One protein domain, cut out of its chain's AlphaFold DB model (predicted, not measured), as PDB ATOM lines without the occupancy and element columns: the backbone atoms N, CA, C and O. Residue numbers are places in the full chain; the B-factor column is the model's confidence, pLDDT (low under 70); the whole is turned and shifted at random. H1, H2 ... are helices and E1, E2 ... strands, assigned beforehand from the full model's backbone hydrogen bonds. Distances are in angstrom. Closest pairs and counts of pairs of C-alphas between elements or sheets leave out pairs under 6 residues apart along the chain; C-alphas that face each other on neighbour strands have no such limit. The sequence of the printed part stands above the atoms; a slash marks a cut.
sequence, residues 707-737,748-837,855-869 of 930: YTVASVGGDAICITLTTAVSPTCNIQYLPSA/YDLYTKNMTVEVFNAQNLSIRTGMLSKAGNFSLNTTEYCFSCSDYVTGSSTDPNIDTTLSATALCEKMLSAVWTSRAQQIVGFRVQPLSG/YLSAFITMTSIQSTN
ATOM      1  N   TYR A 707       6.849  11.543 -11.203       61.34
ATOM      2  CA  TYR A 707       7.250  12.941 -11.251       61.34
ATOM      3  C   TYR A 707       6.088  13.779 -11.779       61.34
ATOM      4  O   TYR A 707       5.524  13.471 -12.833       61.34
ATOM      5  N   THR A 708       5.734  14.837 -11.047       64.75
ATOM      6  CA  THR A 708       4.847  15.894 -11.548       64.75
ATOM      7  C   THR A 708       5.370  17.259 -11.123       64.75
ATOM      8  O   THR A 708       6.010  17.397 -10.075       64.75
ATOM      9  N   VAL A 709       5.136  18.259 -11.963       71.88
ATOM     10  CA  VAL A 709       5.524  19.655 -11.727       71.88
ATOM     11  C   VAL A 709       4.253  20.465 -11.528       71.88
ATOM     12  O   VAL A 709       3.299  20.269 -12.268       71.88
ATOM     13  N   ALA A 710       4.229  21.382 -10.562       77.19
ATOM     14  CA  ALA A 710       3.176  22.385 -10.452       77.19
ATOM     15  C   ALA A 710       3.743  23.735 -10.806       77.19
ATOM     16  O   ALA A 710       4.754  24.185 -10.253       77.19
ATOM     17  N   SER A 711       3.029  24.402 -11.693       80.25
ATOM     18  CA  SER A 711       3.245  25.799 -11.998       80.25
ATOM     19  C   SER A 711       2.159  26.632 -11.330       80.25
ATOM     20  O   SER A 711       0.973  26.406 -11.569       80.25
ATOM     21  N   VAL A 712       2.562  27.602 -10.512       81.69
ATOM     22  CA  VAL A 712       1.648  28.558  -9.873       81.69
ATOM     23  C   VAL A 712       1.712  29.887 -10.622       81.69
ATOM     24  O   VAL A 712       2.802  30.407 -10.897       81.69
ATOM     25  N   GLY A 713       0.548  30.446 -10.940       72.50
ATOM     26  CA  GLY A 713       0.420  31.711 -11.650       72.50
ATOM     27  C   GLY A 713      -0.811  32.479 -11.218       72.50
ATOM     28  O   GLY A 713      -1.900  32.014 -11.497       72.50
ATOM     29  N   GLY A 714      -0.636  33.647 -10.591       73.50
ATOM     30  CA  GLY A 714      -1.734  34.552 -10.226       73.50
ATOM     31  C   GLY A 714      -2.857  33.864  -9.442       73.50
ATOM     32  O   GLY A 714      -2.743  33.682  -8.232       73.50
ATOM     33  N   ASP A 715      -3.911  33.490 -10.161       84.31
ATOM     34  CA  ASP A 715      -5.158  32.874  -9.709       84.31
ATOM     35  C   ASP A 715      -5.300  31.381 -10.082       84.31
ATOM     36  O   ASP A 715      -6.384  30.811  -9.942       84.31
ATOM     37  N   ALA A 716      -4.229  30.732 -10.551       87.69
ATOM     38  CA  ALA A 716      -4.253  29.348 -11.014       87.69
ATOM     39  C   ALA A 716      -3.026  28.512 -10.603       87.69
ATOM     40  O   ALA A 716      -1.918  29.011 -10.376       87.69
ATOM     41  N   ILE A 717      -3.233  27.195 -10.560       86.94
ATOM     42  CA  ILE A 717      -2.200  26.166 -10.408       86.94
ATOM     43  C   ILE A 717      -2.379  25.087 -11.476       86.94
ATOM     44  O   ILE A 717      -3.476  24.565 -11.654       86.94
ATOM     45  N   CYS A 718      -1.312  24.737 -12.187       86.69
ATOM     46  CA  CYS A 718      -1.329  23.669 -13.188       86.69
ATOM     47  C   CYS A 718      -0.415  22.527 -12.785       86.69
ATOM     48  O   CYS A 718       0.678  22.789 -12.301       86.69
ATOM     49  N   ILE A 719      -0.867  21.287 -12.983       82.12
ATOM     50  CA  ILE A 719      -0.137  20.052 -12.686       82.12
ATOM     51  C   ILE A 719       0.301  19.403 -13.998       82.12
ATOM     52  O   ILE A 719      -0.539  18.984 -14.793       82.12
ATOM     53  N   THR A 720       1.606  19.294 -14.214       78.69
ATOM     54  CA  THR A 720       2.215  18.641 -15.374       78.69
ATOM     55  C   THR A 720       2.609  17.203 -15.032       78.69
ATOM     56  O   THR A 720       3.398  16.992 -14.110       78.69
ATOM     57  N   LEU A 721       2.113  16.214 -15.780       73.81
ATOM     58  CA  LEU A 721       2.423  14.790 -15.585       73.81
ATOM     59  C   LEU A 721       3.588  14.361 -16.495       73.81
ATOM     60  O   LEU A 721       3.450  14.345 -17.718       73.81
ATOM     61  N   THR A 722       4.740  13.983 -15.929       63.62
ATOM     62  CA  THR A 722       5.906  13.528 -16.717       63.62
ATOM     63  C   THR A 722       5.956  11.997 -16.820       63.62
ATOM     64  O   THR A 722       6.528  11.329 -15.966       63.62
ATOM     65  N   THR A 723       5.266  11.474 -17.842       53.56
ATOM     66  CA  THR A 723       5.418  10.223 -18.644       53.56
ATOM     67  C   THR A 723       6.024   8.910 -18.097       53.56
ATOM     68  O   THR A 723       6.193   7.980 -18.881       53.56
ATOM     69  N   ALA A 724       6.282   8.724 -16.804       54.00
ATOM     70  CA  ALA A 724       6.565   7.395 -16.247       54.00
ATOM     71  C   ALA A 724       5.328   6.873 -15.506       54.00
ATOM     72  O   ALA A 724       5.180   7.104 -14.306       54.00
ATOM     73  N   VAL A 725       4.434   6.211 -16.248       57.38
ATOM     74  CA  VAL A 725       3.291   5.477 -15.688       57.38
ATOM     75  C   VAL A 725       3.802   4.125 -15.202       57.38
ATOM     76  O   VAL A 725       4.398   3.382 -15.985       57.38
ATOM     77  N   SER A 726       3.602   3.804 -13.922       55.56
ATOM     78  CA  SER A 726       3.869   2.443 -13.439       55.56
ATOM     79  C   SER A 726       3.059   1.441 -14.278       55.56
ATOM     80  O   SER A 726       1.862   1.671 -14.463       55.56
ATOM     81  N   PRO A 727       3.632   0.316 -14.747       49.22
ATOM     82  CA  PRO A 727       2.885  -0.706 -15.490       49.22
ATOM     83  C   PRO A 727       1.718  -1.306 -14.685       49.22
ATOM     84  O   PRO A 727       0.820  -1.914 -15.257       49.22
ATOM     85  N   THR A 728       1.702  -1.106 -13.364       49.47
ATOM     86  CA  THR A 728       0.626  -1.516 -12.451       49.47
ATOM     87  C   THR A 728      -0.461  -0.452 -12.242       49.47
ATOM     88  O   THR A 728      -1.413  -0.690 -11.498       49.47
ATOM     89  N   CYS A 729      -0.354   0.720 -12.881       57.12
ATOM     90  CA  CYS A 729      -1.338   1.790 -12.745       57.12
ATOM     91  C   CYS A 729      -2.646   1.428 -13.464       57.12
ATOM     92  O   CYS A 729      -2.718   1.448 -14.691       57.12
ATOM     93  N   ASN A 730      -3.696   1.140 -12.692       54.25
ATOM     94  CA  ASN A 730      -4.996   0.705 -13.210       54.25
ATOM     95  C   ASN A 730      -6.044   1.837 -13.214       54.25
ATOM     96  O   ASN A 730      -7.203   1.634 -12.855       54.25
ATOM     97  N   ILE A 731      -5.632   3.063 -13.556       59.84
ATOM     98  CA  ILE A 731      -6.574   4.170 -13.775       59.84
ATOM     99  C   ILE A 731      -7.188   3.981 -15.161       59.84
ATOM    100  O   ILE A 731      -6.462   3.967 -16.149       59.84
ATOM    101  N   GLN A 732      -8.514   3.893 -15.261       58.06
ATOM    102  CA  GLN A 732      -9.188   3.977 -16.557       58.06
ATOM    103  C   GLN A 732      -9.042   5.398 -17.119       58.06
ATOM    104  O   GLN A 732      -9.557   6.359 -16.539       58.06
ATOM    105  N   TYR A 733      -8.330   5.524 -18.236       64.75
ATOM    106  CA  TYR A 733      -8.092   6.774 -18.954       64.75
ATOM    107  C   TYR A 733      -8.856   6.799 -20.277       64.75
ATOM    108  O   TYR A 733      -9.215   5.757 -20.823       64.75
ATOM    109  N   LEU A 734      -9.088   8.007 -20.792       64.50
ATOM    110  CA  LEU A 734      -9.644   8.197 -22.126       64.50
ATOM    111  C   LEU A 734      -8.738   7.496 -23.169       64.50
ATOM    112  O   LEU A 734      -7.544   7.826 -23.202       64.50
ATOM    113  N   PRO A 735      -9.263   6.570 -23.998       64.00
ATOM    114  CA  PRO A 735      -8.499   5.864 -25.027       64.00
ATOM    115  C   PRO A 735      -7.911   6.819 -26.071       64.00
ATOM    116  O   PRO A 735      -8.280   7.997 -26.140       64.00
ATOM    117  N   SER A 736      -6.992   6.322 -26.906       65.94
ATOM    118  CA  SER A 736      -6.446   7.134 -27.997       65.94
ATOM    119  C   SER A 736      -7.548   7.520 -28.995       65.94
ATOM    120  O   SER A 736      -8.565   6.837 -29.115       65.94
ATOM    121  N   ALA A 737      -7.347   8.607 -29.746       69.06
ATOM    122  CA  ALA A 737      -8.317   9.041 -30.755       69.06
ATOM    123  C   ALA A 737      -8.602   7.954 -31.815       69.06
ATOM    124  O   ALA A 737      -9.709   7.889 -32.342       69.06
ATOM    125  N   TYR A 748     -18.285   9.245 -23.438       67.12
ATOM    126  CA  TYR A 748     -17.428  10.148 -22.663       67.12
ATOM    127  C   TYR A 748     -17.775  10.159 -21.166       67.12
ATOM    128  O   TYR A 748     -16.876  10.311 -20.341       67.12
ATOM    129  N   ASP A 749     -19.040   9.921 -20.804       64.19
ATOM    130  CA  ASP A 749     -19.511   9.989 -19.415       64.19
ATOM    131  C   ASP A 749     -18.849   8.943 -18.501       64.19
ATOM    132  O   ASP A 749     -18.650   9.201 -17.314       64.19
ATOM    133  N   LEU A 750     -18.426   7.797 -19.053       63.09
ATOM    134  CA  LEU A 750     -17.688   6.747 -18.328       63.09
ATOM    135  C   LEU A 750     -16.268   7.191 -17.914       63.09
ATOM    136  O   LEU A 750     -15.708   6.705 -16.922       63.09
ATOM    137  N   TYR A 751     -15.685   8.133 -18.658       66.75
ATOM    138  CA  TYR A 751     -14.303   8.595 -18.485       66.75
ATOM    139  C   TYR A 751     -14.192   9.924 -17.747       66.75
ATOM    140  O   TYR A 751     -13.084  10.322 -17.375       66.75
ATOM    141  N   THR A 752     -15.313  10.596 -17.492       71.56
ATOM    142  CA  THR A 752     -15.324  11.800 -16.674       71.56
ATOM    143  C   THR A 752     -14.929  11.439 -15.237       71.56
ATOM    144  O   THR A 752     -15.506  10.546 -14.608       71.56
ATOM    145  N   LYS A 753     -13.918  12.124 -14.700       75.81
ATOM    146  CA  LYS A 753     -13.392  11.942 -13.343       75.81
ATOM    147  C   LYS A 753     -13.451  13.264 -12.575       75.81
ATOM    148  O   LYS A 753     -13.356  14.343 -13.158       75.81
ATOM    149  N   ASN A 754     -13.585  13.180 -11.257       79.50
ATOM    150  CA  ASN A 754     -13.343  14.306 -10.368       79.50
ATOM    151  C   ASN A 754     -11.834  14.416 -10.107       79.50
ATOM    152  O   ASN A 754     -11.226  13.496  -9.558       79.50
ATOM    153  N   MET A 755     -11.226  15.519 -10.531       82.75
ATOM    154  CA  MET A 755      -9.813  15.812 -10.321       82.75
ATOM    155  C   MET A 755      -9.687  16.843  -9.205       82.75
ATOM    156  O   MET A 755     -10.326  17.895  -9.270       82.75
ATOM    157  N   THR A 756      -8.863  16.568  -8.200       84.44
ATOM    158  CA  THR A 756      -8.687  17.453  -7.045       84.44
ATOM    159  C   THR A 756      -7.223  17.775  -6.788       84.44
ATOM    160  O   THR A 756      -6.349  16.920  -6.926       84.44
ATOM    161  N   VAL A 757      -6.959  19.024  -6.413       85.25
ATOM    162  CA  VAL A 757      -5.661  19.500  -5.932       85.25
ATOM    163  C   VAL A 757      -5.795  19.866  -4.464       85.25
ATOM    164  O   VAL A 757      -6.614  20.709  -4.110       85.25
ATOM    165  N   GLU A 758      -4.986  19.252  -3.608       84.19
ATOM    166  CA  GLU A 758      -4.977  19.500  -2.165       84.19
ATOM    167  C   GLU A 758      -3.663  20.154  -1.747       84.19
ATOM    168  O   GLU A 758      -2.583  19.677  -2.091       84.19
ATOM    169  N   VAL A 759      -3.732  21.225  -0.963       82.69
ATOM    170  CA  VAL A 759      -2.549  21.969  -0.520       82.69
ATOM    171  C   VAL A 759      -2.381  21.814   0.988       82.69
ATOM    172  O   VAL A 759      -3.339  21.982   1.741       82.69
ATOM    173  N   PHE A 760      -1.164  21.501   1.438       79.88
ATOM    174  CA  PHE A 760      -0.861  21.237   2.850       79.88
ATOM    175  C   PHE A 760       0.107  22.259   3.434       79.88
ATOM    176  O   PHE A 760       0.990  22.760   2.748       79.88
ATOM    177  N   ASN A 761      -0.033  22.580   4.715       76.81
ATOM    178  CA  ASN A 761       0.814  23.564   5.377       76.81
ATOM    179  C   ASN A 761       2.277  23.075   5.426       76.81
ATOM    180  O   ASN A 761       2.552  21.979   5.905       76.81
ATOM    181  N   ALA A 762       3.224  23.906   4.978       68.75
ATOM    182  CA  ALA A 762       4.650  23.562   4.920       68.75
ATOM    183  C   ALA A 762       5.296  23.265   6.293       68.75
ATOM    184  O   ALA A 762       6.310  22.575   6.367       68.75
ATOM    185  N   GLN A 763       4.727  23.789   7.383       67.94
ATOM    186  CA  GLN A 763       5.239  23.637   8.751       67.94
ATOM    187  C   GLN A 763       4.572  22.472   9.487       67.94
ATOM    188  O   GLN A 763       5.205  21.820  10.317       67.94
ATOM    189  N   ASN A 764       3.300  22.205   9.187       71.06
ATOM    190  CA  ASN A 764       2.571  21.059   9.707       71.06
ATOM    191  C   ASN A 764       1.842  20.358   8.565       71.06
ATOM    192  O   ASN A 764       0.703  20.681   8.236       71.06
ATOM    193  N   LEU A 765       2.511  19.353   8.008       68.81
ATOM    194  CA  LEU A 765       2.079  18.628   6.814       68.81
ATOM    195  C   LEU A 765       0.749  17.882   6.980       68.81
ATOM    196  O   LEU A 765       0.206  17.379   6.008       68.81
ATOM    197  N   SER A 766       0.226  17.806   8.202       67.69
ATOM    198  CA  SER A 766      -1.080  17.218   8.474       67.69
ATOM    199  C   SER A 766      -2.256  18.193   8.387       67.69
ATOM    200  O   SER A 766      -3.404  17.779   8.509       67.69
ATOM    201  N   ILE A 767      -1.983  19.482   8.177       75.50
ATOM    202  CA  ILE A 767      -3.003  20.520   8.040       75.50
ATOM    203  C   ILE A 767      -3.188  20.834   6.557       75.50
ATOM    204  O   ILE A 767      -2.265  21.335   5.911       75.50
ATOM    205  N   ARG A 768      -4.387  20.588   6.022       83.06
ATOM    206  CA  ARG A 768      -4.765  21.007   4.670       83.06
ATOM    207  C   ARG A 768      -5.153  22.482   4.698       83.06
ATOM    208  O   ARG A 768      -6.057  22.866   5.431       83.06
ATOM    209  N   THR A 769      -4.481  23.310   3.908       83.44
ATOM    210  CA  THR A 769      -4.756  24.753   3.818       83.44
ATOM    211  C   THR A 769      -5.873  25.077   2.831       83.44
ATOM    212  O   THR A 769      -6.508  26.119   2.965       83.44
ATOM    213  N   GLY A 770      -6.143  24.188   1.870       87.00
ATOM    214  CA  GLY A 770      -7.260  24.309   0.937       87.00
ATOM    215  C   GLY A 770      -7.269  23.219  -0.137       87.00
ATOM    216  O   GLY A 770      -6.345  22.402  -0.224       87.00
ATOM    217  N   MET A 771      -8.338  23.198  -0.933       88.62
ATOM    218  CA  MET A 771      -8.561  22.231  -2.010       88.62
ATOM    219  C   MET A 771      -9.223  22.892  -3.226       88.62
ATOM    220  O   MET A 771     -10.151  23.686  -3.073       88.62
ATOM    221  N   LEU A 772      -8.775  22.514  -4.422       90.38
ATOM    222  CA  LEU A 772      -9.382  22.852  -5.713       90.38
ATOM    223  C   LEU A 772      -9.949  21.570  -6.335       90.38
ATOM    224  O   LEU A 772      -9.306  20.525  -6.252       90.38
ATOM    225  N   SER A 773     -11.131  21.615  -6.940       89.88
ATOM    226  CA  SER A 773     -11.808  20.437  -7.496       89.88
ATOM    227  C   SER A 773     -12.500  20.788  -8.805       89.88
ATOM    228  O   SER A 773     -13.257  21.753  -8.861       89.88
ATOM    229  N   LYS A 774     -12.304  19.965  -9.839       89.81
ATOM    230  CA  LYS A 774     -13.026  20.090 -11.110       89.81
ATOM    231  C   LYS A 774     -13.359  18.718 -11.695       89.81
ATOM    232  O   LYS A 774     -12.561  17.787 -11.601       89.81
ATOM    233  N   ALA A 775     -14.508  18.608 -12.350       85.06
ATOM    234  CA  ALA A 775     -14.868  17.422 -13.122       85.06
ATOM    235  C   ALA A 775     -14.346  17.541 -14.561       85.06
ATOM    236  O   ALA A 775     -14.420  18.611 -15.165       85.06
ATOM    237  N   GLY A 776     -13.827  16.452 -15.123       80.19
ATOM    238  CA  GLY A 776     -13.411  16.417 -16.524       80.19
ATOM    239  C   GLY A 776     -12.833  15.074 -16.954       80.19
ATOM    240  O   GLY A 776     -12.622  14.179 -16.139       80.19
ATOM    241  N   ASN A 777     -12.564  14.939 -18.249       77.62
ATOM    242  CA  ASN A 777     -11.988  13.722 -18.814       77.62
ATOM    243  C   ASN A 777     -10.497  13.625 -18.483       77.62
ATOM    244  O   ASN A 777      -9.734  14.553 -18.758       77.62
ATOM    245  N   PHE A 778     -10.082  12.489 -17.922       76.12
ATOM    246  CA  PHE A 778      -8.678  12.214 -17.627       76.12
ATOM    247  C   PHE A 778      -8.042  11.381 -18.748       76.12
ATOM    248  O   PHE A 778      -8.541  10.310 -19.097       76.12
ATOM    249  N   SER A 779      -6.931  11.861 -19.310       70.81
ATOM    250  CA  SER A 779      -6.162  11.179 -20.360       70.81
ATOM    251  C   SER A 779      -4.666  11.200 -20.052       70.81
ATOM    252  O   SER A 779      -4.135  12.209 -19.585       70.81
ATOM    253  N   LEU A 780      -3.971  10.105 -20.373       65.25
ATOM    254  CA  LEU A 780      -2.506  10.033 -20.308       65.25
ATOM    255  C   LEU A 780      -1.816  10.884 -21.388       65.25
ATOM    256  O   LEU A 780      -0.653  11.240 -21.229       65.25
ATOM    257  N   ASN A 781      -2.533  11.241 -22.460       64.56
ATOM    258  CA  ASN A 781      -2.017  12.119 -23.513       64.56
ATOM    259  C   ASN A 781      -2.042  13.598 -23.103       64.56
ATOM    260  O   ASN A 781      -1.364  14.424 -23.716       64.56
ATOM    261  N   THR A 782      -2.820  13.946 -22.075       70.12
ATOM    262  CA  THR A 782      -2.858  15.302 -21.532       70.12
ATOM    263  C   THR A 782      -1.690  15.483 -20.576       70.12
ATOM    264  O   THR A 782      -1.652  14.899 -19.493       70.12
ATOM    265  N   THR A 783      -0.738  16.322 -20.967       69.12
ATOM    266  CA  THR A 783       0.474  16.565 -20.182       69.12
ATOM    267  C   THR A 783       0.261  17.548 -19.036       69.12
ATOM    268  O   THR A 783       1.079  17.555 -18.125       69.12
ATOM    269  N   GLU A 784      -0.798  18.368 -19.051       83.25
ATOM    270  CA  GLU A 784      -1.022  19.441 -18.071       83.25
ATOM    271  C   GLU A 784      -2.501  19.615 -17.680       83.25
ATOM    272  O   GLU A 784      -3.387  19.656 -18.533       83.25
ATOM    273  N   TYR A 785      -2.762  19.767 -16.377       84.62
ATOM    274  CA  TYR A 785      -4.089  19.990 -15.798       84.62
ATOM    275  C   TYR A 785      -4.112  21.253 -14.922       84.62
ATOM    276  O   TYR A 785      -3.566  21.251 -13.822       84.62
ATOM    277  N   CYS A 786      -4.781  22.316 -15.383       88.56
ATOM    278  CA  CYS A 786      -4.887  23.604 -14.676       88.56
ATOM    279  C   CYS A 786      -6.162  23.766 -13.841       88.56
ATOM    280  O   CYS A 786      -7.232  23.338 -14.269       88.56
ATOM    281  N   PHE A 787      -6.046  24.426 -12.695       91.00
ATOM    282  CA  PHE A 787      -7.118  24.741 -11.754       91.00
ATOM    283  C   PHE A 787      -7.066  26.226 -11.424       91.00
ATOM    284  O   PHE A 787      -6.003  26.720 -11.043       91.00
ATOM    285  N   SER A 788      -8.188  26.925 -11.553       91.94
ATOM    286  CA  SER A 788      -8.309  28.340 -11.185       91.94
ATOM    287  C   SER A 788      -8.994  28.496  -9.835       91.94
ATOM    288  O   SER A 788      -9.640  27.575  -9.339       91.94
ATOM    289  N   CYS A 789      -8.920  29.680  -9.234       90.50
ATOM    290  CA  CYS A 789      -9.592  29.945  -7.963       90.50
ATOM    291  C   CYS A 789     -11.128  29.840  -8.000       90.50
ATOM    292  O   CYS A 789     -11.753  29.781  -6.941       90.50
ATOM    293  N   SER A 790     -11.741  29.750  -9.185       89.25
ATOM    294  CA  SER A 790     -13.139  29.320  -9.356       89.25
ATOM    295  C   SER A 790     -13.401  27.894  -8.870       89.25
ATOM    296  O   SER A 790     -14.515  27.584  -8.460       89.25
ATOM    297  N   ASP A 791     -12.381  27.040  -8.906       91.12
ATOM    298  CA  ASP A 791     -12.469  25.614  -8.592       91.12
ATOM    299  C   ASP A 791     -12.280  25.360  -7.085       91.12
ATOM    300  O   ASP A 791     -12.202  24.215  -6.641       91.12
ATOM    301  N   TYR A 792     -12.152  26.422  -6.279       90.88
ATOM    302  CA  TYR A 792     -11.865  26.325  -4.853       90.88
ATOM    303  C   TYR A 792     -13.065  25.808  -4.064       90.88
ATOM    304  O   TYR A 792     -14.169  26.350  -4.130       90.88
ATOM    305  N   VAL A 793     -12.823  24.790  -3.244       88.62
ATOM    306  CA  VAL A 793     -13.851  24.191  -2.395       88.62
ATOM    307  C   VAL A 793     -13.890  24.922  -1.055       88.62
ATOM    308  O   VAL A 793     -13.001  24.771  -0.211       88.62
ATOM    309  N   THR A 794     -14.934  25.718  -0.836       83.38
ATOM    310  CA  THR A 794     -15.149  26.452   0.421       83.38
ATOM    311  C   THR A 794     -15.244  25.495   1.614       83.38
ATOM    312  O   THR A 794     -15.883  24.452   1.531       83.38
ATOM    313  N   GLY A 795     -14.598  25.838   2.734       79.38
ATOM    314  CA  GLY A 795     -14.573  24.993   3.938       79.38
ATOM    315  C   GLY A 795     -13.663  23.760   3.843       79.38
ATOM    316  O   GLY A 795     -13.643  22.949   4.761       79.38
ATOM    317  N   SER A 796     -12.883  23.612   2.765       82.38
ATOM    318  CA  SER A 796     -11.951  22.485   2.604       82.38
ATOM    319  C   SER A 796     -10.706  22.557   3.495       82.38
ATOM    320  O   SER A 796     -10.038  21.537   3.684       82.38
ATOM    321  N   SER A 797     -10.381  23.728   4.043       81.94
ATOM    322  CA  SER A 797      -9.239  23.904   4.939       81.94
ATOM    323  C   SER A 797      -9.496  23.285   6.309       81.94
ATOM    324  O   SER A 797     -10.550  23.489   6.906       81.94
ATOM    325  N   THR A 798      -8.496  22.579   6.824       76.50
ATOM    326  CA  THR A 798      -8.451  22.084   8.204       76.50
ATOM    327  C   THR A 798      -7.528  22.939   9.078       76.50
ATOM    328  O   THR A 798      -7.223  22.551  10.205       76.50
ATOM    329  N   ASP A 799      -7.031  24.074   8.571       75.94
ATOM    330  CA  ASP A 799      -6.208  25.000   9.351       75.94
ATOM    331  C   ASP A 799      -7.091  25.792  10.326       75.94
ATOM    332  O   ASP A 799      -7.921  26.588   9.882       75.94
ATOM    333  N   PRO A 800      -6.911  25.636  11.653       69.75
ATOM    334  CA  PRO A 800      -7.715  26.356  12.637       69.75
ATOM    335  C   PRO A 800      -7.465  27.870  12.628       69.75
ATOM    336  O   PRO A 800      -8.241  28.612  13.223       69.75
ATOM    337  N   ASN A 801      -6.388  28.341  11.988       74.75
ATOM    338  CA  ASN A 801      -6.059  29.763  11.886       74.75
ATOM    339  C   ASN A 801      -6.526  30.386  10.563       74.75
ATOM    340  O   ASN A 801      -6.136  31.516  10.249       74.75
ATOM    341  N   ILE A 802      -7.293  29.656   9.745       77.94
ATOM    342  CA  ILE A 802      -7.808  30.219   8.503       77.94
ATOM    343  C   ILE A 802      -8.877  31.267   8.808       77.94
ATOM    344  O   ILE A 802      -9.761  31.067   9.637       77.94
ATOM    345  N   ASP A 803      -8.789  32.405   8.129       77.94
ATOM    346  CA  ASP A 803      -9.781  33.461   8.260       77.94
ATOM    347  C   ASP A 803     -11.012  33.097   7.426       77.94
ATOM    348  O   ASP A 803     -11.051  33.308   6.213       77.94
ATOM    349  N   THR A 804     -12.016  32.519   8.085       73.81
ATOM    350  CA  THR A 804     -13.261  32.066   7.452       73.81
ATOM    351  C   THR A 804     -14.139  33.211   6.943       73.81
ATOM    352  O   THR A 804     -15.167  32.943   6.326       73.81
ATOM    353  N   THR A 805     -13.778  34.475   7.204       77.19
ATOM    354  CA  THR A 805     -14.524  35.648   6.718       77.19
ATOM    355  C   THR A 805     -14.155  36.049   5.285       77.19
ATOM    356  O   THR A 805     -14.876  36.824   4.656       77.19
ATOM    357  N   LEU A 806     -13.060  35.503   4.744       81.12
ATOM    358  CA  LEU A 806     -12.607  35.753   3.376       81.12
ATOM    359  C   LEU A 806     -13.476  35.024   2.337       81.12
ATOM    360  O   LEU A 806     -13.973  33.923   2.571       81.12
ATOM    361  N   SER A 807     -13.615  35.619   1.145       85.56
ATOM    362  CA  SER A 807     -14.271  34.966   0.006       85.56
ATOM    363  C   SER A 807     -13.466  33.755  -0.487       85.56
ATOM    364  O   SER A 807     -12.251  33.688  -0.303       85.56
ATOM    365  N   ALA A 808     -14.127  32.809  -1.164       84.06
ATOM    366  CA  ALA A 808     -13.477  31.618  -1.725       84.06
ATOM    367  C   ALA A 808     -12.280  31.966  -2.633       84.06
ATOM    368  O   ALA A 808     -11.215  31.364  -2.512       84.06
ATOM    369  N   THR A 809     -12.418  32.996  -3.473       87.44
ATOM    370  CA  THR A 809     -11.339  33.490  -4.341       87.44
ATOM    371  C   THR A 809     -10.158  34.027  -3.531       87.44
ATOM    372  O   THR A 809      -9.024  33.634  -3.784       87.44
ATOM    373  N   ALA A 810     -10.408  34.849  -2.504       85.81
ATOM    374  CA  ALA A 810      -9.347  35.406  -1.659       85.81
ATOM    375  C   ALA A 810      -8.630  34.324  -0.827       85.81
ATOM    376  O   ALA A 810      -7.416  34.392  -0.621       85.81
ATOM    377  N   LEU A 811      -9.365  33.302  -0.371       87.81
ATOM    378  CA  LEU A 811      -8.790  32.131   0.297       87.81
ATOM    379  C   LEU A 811      -7.886  31.334  -0.647       87.81
ATOM    380  O   LEU A 811      -6.773  30.969  -0.262       87.81
ATOM    381  N   CYS A 812      -8.330  31.116  -1.885       89.75
ATOM    382  CA  CYS A 812      -7.533  30.452  -2.906       89.75
ATOM    383  C   CYS A 812      -6.258  31.232  -3.258       89.75
ATOM    384  O   CYS A 812      -5.171  30.659  -3.231       89.75
ATOM    385  N   GLU A 813      -6.342  32.538  -3.517       88.56
ATOM    386  CA  GLU A 813      -5.164  33.364  -3.826       88.56
ATOM    387  C   GLU A 813      -4.149  33.357  -2.674       88.56
ATOM    388  O   GLU A 813      -2.939  33.234  -2.888       88.56
ATOM    389  N   LYS A 814      -4.633  33.413  -1.427       86.31
ATOM    390  CA  LYS A 814      -3.789  33.295  -0.231       86.31
ATOM    391  C   LYS A 814      -3.115  31.924  -0.153       86.31
ATOM    392  O   LYS A 814      -1.925  31.852   0.161       86.31
ATOM    393  N   MET A 815      -3.843  30.852  -0.468       87.69
ATOM    394  CA  MET A 815      -3.306  29.492  -0.553       87.69
ATOM    395  C   MET A 815      -2.223  29.386  -1.640       87.69
ATOM    396  O   MET A 815      -1.128  28.909  -1.351       87.69
ATOM    397  N   LEU A 816      -2.472  29.873  -2.859       87.81
ATOM    398  CA  LEU A 816      -1.503  29.841  -3.965       87.81
ATOM    399  C   LEU A 816      -0.253  30.690  -3.672       87.81
ATOM    400  O   LEU A 816       0.874  30.270  -3.947       87.81
ATOM    401  N   SER A 817      -0.422  31.849  -3.035       84.44
ATOM    402  CA  SER A 817       0.693  32.682  -2.566       84.44
ATOM    403  C   SER A 817       1.537  31.969  -1.499       84.44
ATOM    404  O   SER A 817       2.773  31.995  -1.547       84.44
ATOM    405  N   ALA A 818       0.893  31.258  -0.566       80.81
ATOM    406  CA  ALA A 818       1.583  30.424   0.418       80.81
ATOM    407  C   ALA A 818       2.387  29.297  -0.256       80.81
ATOM    408  O   ALA A 818       3.540  29.057   0.115       80.81
ATOM    409  N   VAL A 819       1.823  28.678  -1.302       82.69
ATOM    410  CA  VAL A 819       2.513  27.645  -2.087       82.69
ATOM    411  C   VAL A 819       3.791  28.188  -2.716       82.69
ATOM    412  O   VAL A 819       4.848  27.561  -2.627       82.69
ATOM    413  N   TRP A 820       3.724  29.379  -3.312       82.25
ATOM    414  CA  TRP A 820       4.876  30.006  -3.960       82.25
ATOM    415  C   TRP A 820       5.959  30.460  -2.970       82.25
ATOM    416  O   TRP A 820       7.160  30.238  -3.184       82.25
ATOM    417  N   THR A 821       5.549  31.092  -1.869       80.38
ATOM    418  CA  THR A 821       6.474  31.603  -0.844       80.38
ATOM    419  C   THR A 821       7.208  30.471  -0.129       80.38
ATOM    420  O   THR A 821       8.422  30.561   0.061       80.38
ATOM    421  N   SER A 822       6.513  29.372   0.176       74.94
ATOM    422  CA  SER A 822       7.060  28.215   0.903       74.94
ATOM    423  C   SER A 822       7.471  27.054  -0.005       74.94
ATOM    424  O   SER A 822       7.613  25.920   0.449       74.94
ATOM    425  N   ARG A 823       7.720  27.324  -1.291       74.06
ATOM    426  CA  ARG A 823       7.867  26.307  -2.346       74.06
ATOM    427  C   ARG A 823       8.879  25.180  -2.110       74.06
ATOM    428  O   ARG A 823       8.754  24.121  -2.702       74.06
ATOM    429  N   ALA A 824       9.896  25.398  -1.278       65.75
ATOM    430  CA  ALA A 824      10.905  24.380  -0.971       65.75
ATOM    431  C   ALA A 824      10.419  23.316   0.035       65.75
ATOM    432  O   ALA A 824      11.054  22.276   0.184       65.75
ATOM    433  N   GLN A 825       9.344  23.602   0.774       67.00
ATOM    434  CA  GLN A 825       8.795  22.753   1.841       67.00
ATOM    435  C   GLN A 825       7.297  22.474   1.657       67.00
ATOM    436  O   GLN A 825       6.714  21.687   2.396       67.00
ATOM    437  N   GLN A 826       6.676  23.141   0.689       75.88
ATOM    438  CA  GLN A 826       5.265  23.033   0.384       75.88
ATOM    439  C   GLN A 826       4.925  21.683  -0.240       75.88
ATOM    440  O   GLN A 826       5.694  21.164  -1.050       75.88
ATOM    441  N   ILE A 827       3.722  21.180   0.052       74.25
ATOM    442  CA  ILE A 827       3.191  20.019  -0.651       74.25
ATOM    443  C   ILE A 827       1.840  20.281  -1.313       74.25
ATOM    444  O   ILE A 827       0.985  20.973  -0.749       74.25
ATOM    445  N   VAL A 828       1.686  19.727  -2.520       77.12
ATOM    446  CA  VAL A 828       0.535  19.893  -3.411       77.12
ATOM    447  C   VAL A 828       0.122  18.530  -3.964       77.12
ATOM    448  O   VAL A 828       0.694  18.039  -4.928       77.12
ATOM    449  N   GLY A 829      -0.898  17.923  -3.376       76.75
ATOM    450  CA  GLY A 829      -1.471  16.673  -3.858       76.75
ATOM    451  C   GLY A 829      -2.295  16.858  -5.118       76.75
ATOM    452  O   GLY A 829      -3.015  17.844  -5.216       76.75
ATOM    453  N   PHE A 830      -2.255  15.887  -6.031       78.44
ATOM    454  CA  PHE A 830      -3.173  15.802  -7.165       78.44
ATOM    455  C   PHE A 830      -3.811  14.412  -7.217       78.44
ATOM    456  O   PHE A 830      -3.125  13.389  -7.242       78.44
ATOM    457  N   ARG A 831      -5.143  14.382  -7.225       76.88
ATOM    458  CA  ARG A 831      -5.951  13.169  -7.123       76.88
ATOM    459  C   ARG A 831      -6.967  13.122  -8.256       76.88
ATOM    460  O   ARG A 831      -7.490  14.143  -8.685       76.88
ATOM    461  N   VAL A 832      -7.266  11.910  -8.708       74.06
ATOM    462  CA  VAL A 832      -8.271  11.614  -9.734       74.06
ATOM    463  C   VAL A 832      -9.214  10.565  -9.154       74.06
ATOM    464  O   VAL A 832      -8.739   9.572  -8.605       74.06
ATOM    465  N   GLN A 833     -10.525  10.802  -9.213       69.56
ATOM    466  CA  GLN A 833     -11.562   9.946  -8.621       69.56
ATOM    467  C   GLN A 833     -12.757   9.756  -9.566       69.56
ATOM    468  O   GLN A 833     -13.036  10.636 -10.378       69.56
ATOM    469  N   PRO A 834     -13.523   8.659  -9.449       64.12
ATOM    470  CA  PRO A 834     -14.824   8.543 -10.108       64.12
ATOM    471  C   PRO A 834     -15.804   9.630  -9.629       64.12
ATOM    472  O   PRO A 834     -15.797  10.004  -8.458       64.12
ATOM    473  N   LEU A 835     -16.663  10.122 -10.528       61.72
ATOM    474  CA  LEU A 835     -17.650  11.176 -10.244       61.72
ATOM    475  C   LEU A 835     -18.768  10.754  -9.282       61.72
ATOM    476  O   LEU A 835     -19.272  11.586  -8.535       61.72
ATOM    477  N   SER A 836     -19.161   9.480  -9.296       50.12
ATOM    478  CA  SER A 836     -20.315   8.984  -8.541       50.12
ATOM    479  C   SER A 836     -20.058   8.815  -7.044       50.12
ATOM    480  O   SER A 836     -21.014   8.592  -6.313       50.12
ATOM    481  N   GLY A 837     -18.810   8.889  -6.563       42.16
ATOM    482  CA  GLY A 837     -18.471   8.723  -5.139       42.16
ATOM    483  C   GLY A 837     -18.841   7.365  -4.514       42.16
ATOM    484  O   GLY A 837     -18.477   7.115  -3.369       42.16
ATOM    485  N   TYR A 855      -8.600   3.483  -7.523       41.66
ATOM    486  CA  TYR A 855      -7.302   4.152  -7.521       41.66
ATOM    487  C   TYR A 855      -7.473   5.638  -7.240       41.66
ATOM    488  O   TYR A 855      -8.148   6.370  -7.963       41.66
ATOM    489  N   LEU A 856      -6.803   6.075  -6.180       45.53
ATOM    490  CA  LEU A 856      -6.595   7.468  -5.838       45.53
ATOM    491  C   LEU A 856      -5.183   7.802  -6.298       45.53
ATOM    492  O   LEU A 856      -4.215   7.301  -5.731       45.53
ATOM    493  N   SER A 857      -5.068   8.598  -7.362       41.09
ATOM    494  CA  SER A 857      -3.774   9.135  -7.793       41.09
ATOM    495  C   SER A 857      -3.017   9.703  -6.593       41.09
ATOM    496  O   SER A 857      -3.584  10.436  -5.776       41.09
ATOM    497  N   ALA A 858      -1.746   9.314  -6.511       42.41
ATOM    498  CA  ALA A 858      -0.835   9.666  -5.450       42.41
ATOM    499  C   ALA A 858      -0.718  11.181  -5.308       42.41
ATOM    500  O   ALA A 858      -0.508  11.921  -6.266       42.41
ATOM    501  N   PHE A 859      -0.800  11.607  -4.059       49.72
ATOM    502  CA  PHE A 859      -0.305  12.881  -3.603       49.72
ATOM    503  C   PHE A 859       1.117  13.116  -4.135       49.72
ATOM    504  O   PHE A 859       2.037  12.375  -3.775       49.72
ATOM    505  N   ILE A 860       1.304  14.102  -5.016       51.06
ATOM    506  CA  ILE A 860       2.629  14.388  -5.558       51.06
ATOM    507  C   ILE A 860       3.322  15.427  -4.689       51.06
ATOM    508  O   ILE A 860       2.819  16.511  -4.422       51.06
ATOM    509  N   THR A 861       4.531  15.114  -4.252       45.25
ATOM    510  CA  THR A 861       5.445  16.151  -3.805       45.25
ATOM    511  C   THR A 861       6.102  16.799  -4.993       45.25
ATOM    512  O   THR A 861       6.623  16.151  -5.895       45.25
ATOM    513  N   MET A 862       6.063  18.118  -4.992       49.41
ATOM    514  CA  MET A 862       6.651  18.925  -6.034       49.41
ATOM    515  C   MET A 862       8.173  18.841  -5.942       49.41
ATOM    516  O   MET A 862       8.773  19.487  -5.084       49.41
ATOM    517  N   THR A 863       8.817  18.090  -6.836       46.59
ATOM    518  CA  THR A 863      10.284  18.142  -6.997       46.59
ATOM    519  C   THR A 863      10.739  19.529  -7.466       46.59
ATOM    520  O   THR A 863      11.855  19.957  -7.167       46.59
ATOM    521  N   SER A 864       9.851  20.275  -8.139       55.00
ATOM    522  CA  SER A 864       9.982  21.712  -8.378       55.00
ATOM    523  C   SER A 864       8.607  22.385  -8.460       55.00
ATOM    524  O   SER A 864       7.754  21.927  -9.216       55.00
ATOM    525  N   ILE A 865       8.411  23.492  -7.736       65.06
ATOM    526  CA  ILE A 865       7.295  24.425  -7.966       65.06
ATOM    527  C   ILE A 865       7.830  25.568  -8.819       65.06
ATOM    528  O   ILE A 865       8.783  26.253  -8.429       65.06
ATOM    529  N   GLN A 866       7.219  25.765  -9.980       68.62
ATOM    530  CA  GLN A 866       7.631  26.769 -10.955       68.62
ATOM    531  C   GLN A 866       6.640  27.933 -10.976       68.62
ATOM    532  O   GLN A 866       5.476  27.792 -10.605       68.62
ATOM    533  N   SER A 867       7.105  29.110 -11.388       62.81
ATOM    534  CA  SER A 867       6.198  30.213 -11.700       62.81
ATOM    535  C   SER A 867       5.828  30.133 -13.173       62.81
ATOM    536  O   SER A 867       6.707  29.927 -14.008       62.81
ATOM    537  N   THR A 868       4.560  30.368 -13.507       58.72
ATOM    538  CA  THR A 868       4.137  30.557 -14.907       58.72
ATOM    539  C   THR A 868       4.704  31.847 -15.518       58.72
ATOM    540  O   THR A 868       4.770  31.989 -16.738       58.72
ATOM    541  N   ASN A 869       5.191  32.779 -14.689       52.69
ATOM    542  CA  ASN A 869       5.822  34.025 -15.115       52.69
ATOM    543  C   ASN A 869       7.316  33.812 -15.433       52.69
ATOM    544  O   ASN A 869       8.213  34.272 -14.718       52.69
TER     545      ASN A 869
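What this domain is: This is residues 707 to 737, 748 to 837 and 855 to 869 of the 930 residues of an uncharacterized protein of Giardia intestinalis assemblage B (UniProt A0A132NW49). Two small sheets lie face to face as a sandwich with their strands crossed, one made of E5, E2, E1 and E7, the other of E4, E3 and E6. A single helix, H1, covers one open end between them and packs on both. The printed part has 136 residues, with seven named strands and one named helix in the order E1 E2 E3 E4 E5 H1 E6 E7; the first sheet, E5 E2 E1 E7, is mixed, and the second, E4 E3 E6, is antiparallel. The class is mixed, helices and strands, though under half of the residues are in named elements. The whole is compact, with a radius of gyration of the C-alphas of 14.9 A and spans of 44 by 30 by 28 A.

How they stand to each other: E1, residues 708 to 713, and E2, residues 716 to 721, form an antiparallel hairpin, with N 711 and O 718 2.9 A apart, within hydrogen-bond range. E3, residues 752 to 760, and E4, residues 768 to 777, form another hairpin, with N 757 and O 772 at 2.8 A. E5, residues 784 to 788, is antiparallel to E2, with N 719 and O 785 at 2.8 A. H1, residues 808 to 821, is on both sheets, making two layers with each, a helix on one face. Its height is 9.5 A over the sheet of E1 and 8.9 A over that of E4; the closest C-alphas are Val 712 and Leu 816, 6.8 A, for E1, and Thr 769 and Met 815, 6.6 A, for E4. In H1 every O i to N i+4 pair is within hydrogen-bond range. E6, residues 827 to 834, is antiparallel to E3, with N 756 and O 831 at 2.8 A. E7, residues 865 to 867, is parallel to E1, with N 712 and O 866 at 2.9 A. Between the sheets, the strands stand at 72 degrees; the closest C-alphas of E4 and E5 are those of Leu 772 and Phe 787, 6.7 A.

Where its parts are: E1 begins at C-alpha 708, (4.847, 15.894, -11.548). E3 is 26.1 A long, E4 25.6 A and E6 23.4 A. H1 measures 20.0 A from C-alpha 808, (-13.477, 31.618, -1.725). E2 is 16.7 A, E1 16.4 A, E5 13.4 A and E7 7.0 A, ending at C-alpha 867, (6.198, 30.213, -11.700).

The domain as a whole: The farthest C-alphas, those of Ala 737 and Asn 801, are 47.5 A apart. Residues 738 to 747 and 838 to 854 are not printed; the C-alpha gaps are 12.2 A and 12.3 A. The link E5 to H1 is long, 19 residues. Mean pLDDT of the printed part is 72.9; residues 722 to 737 and 855 to 869 are among those under 70.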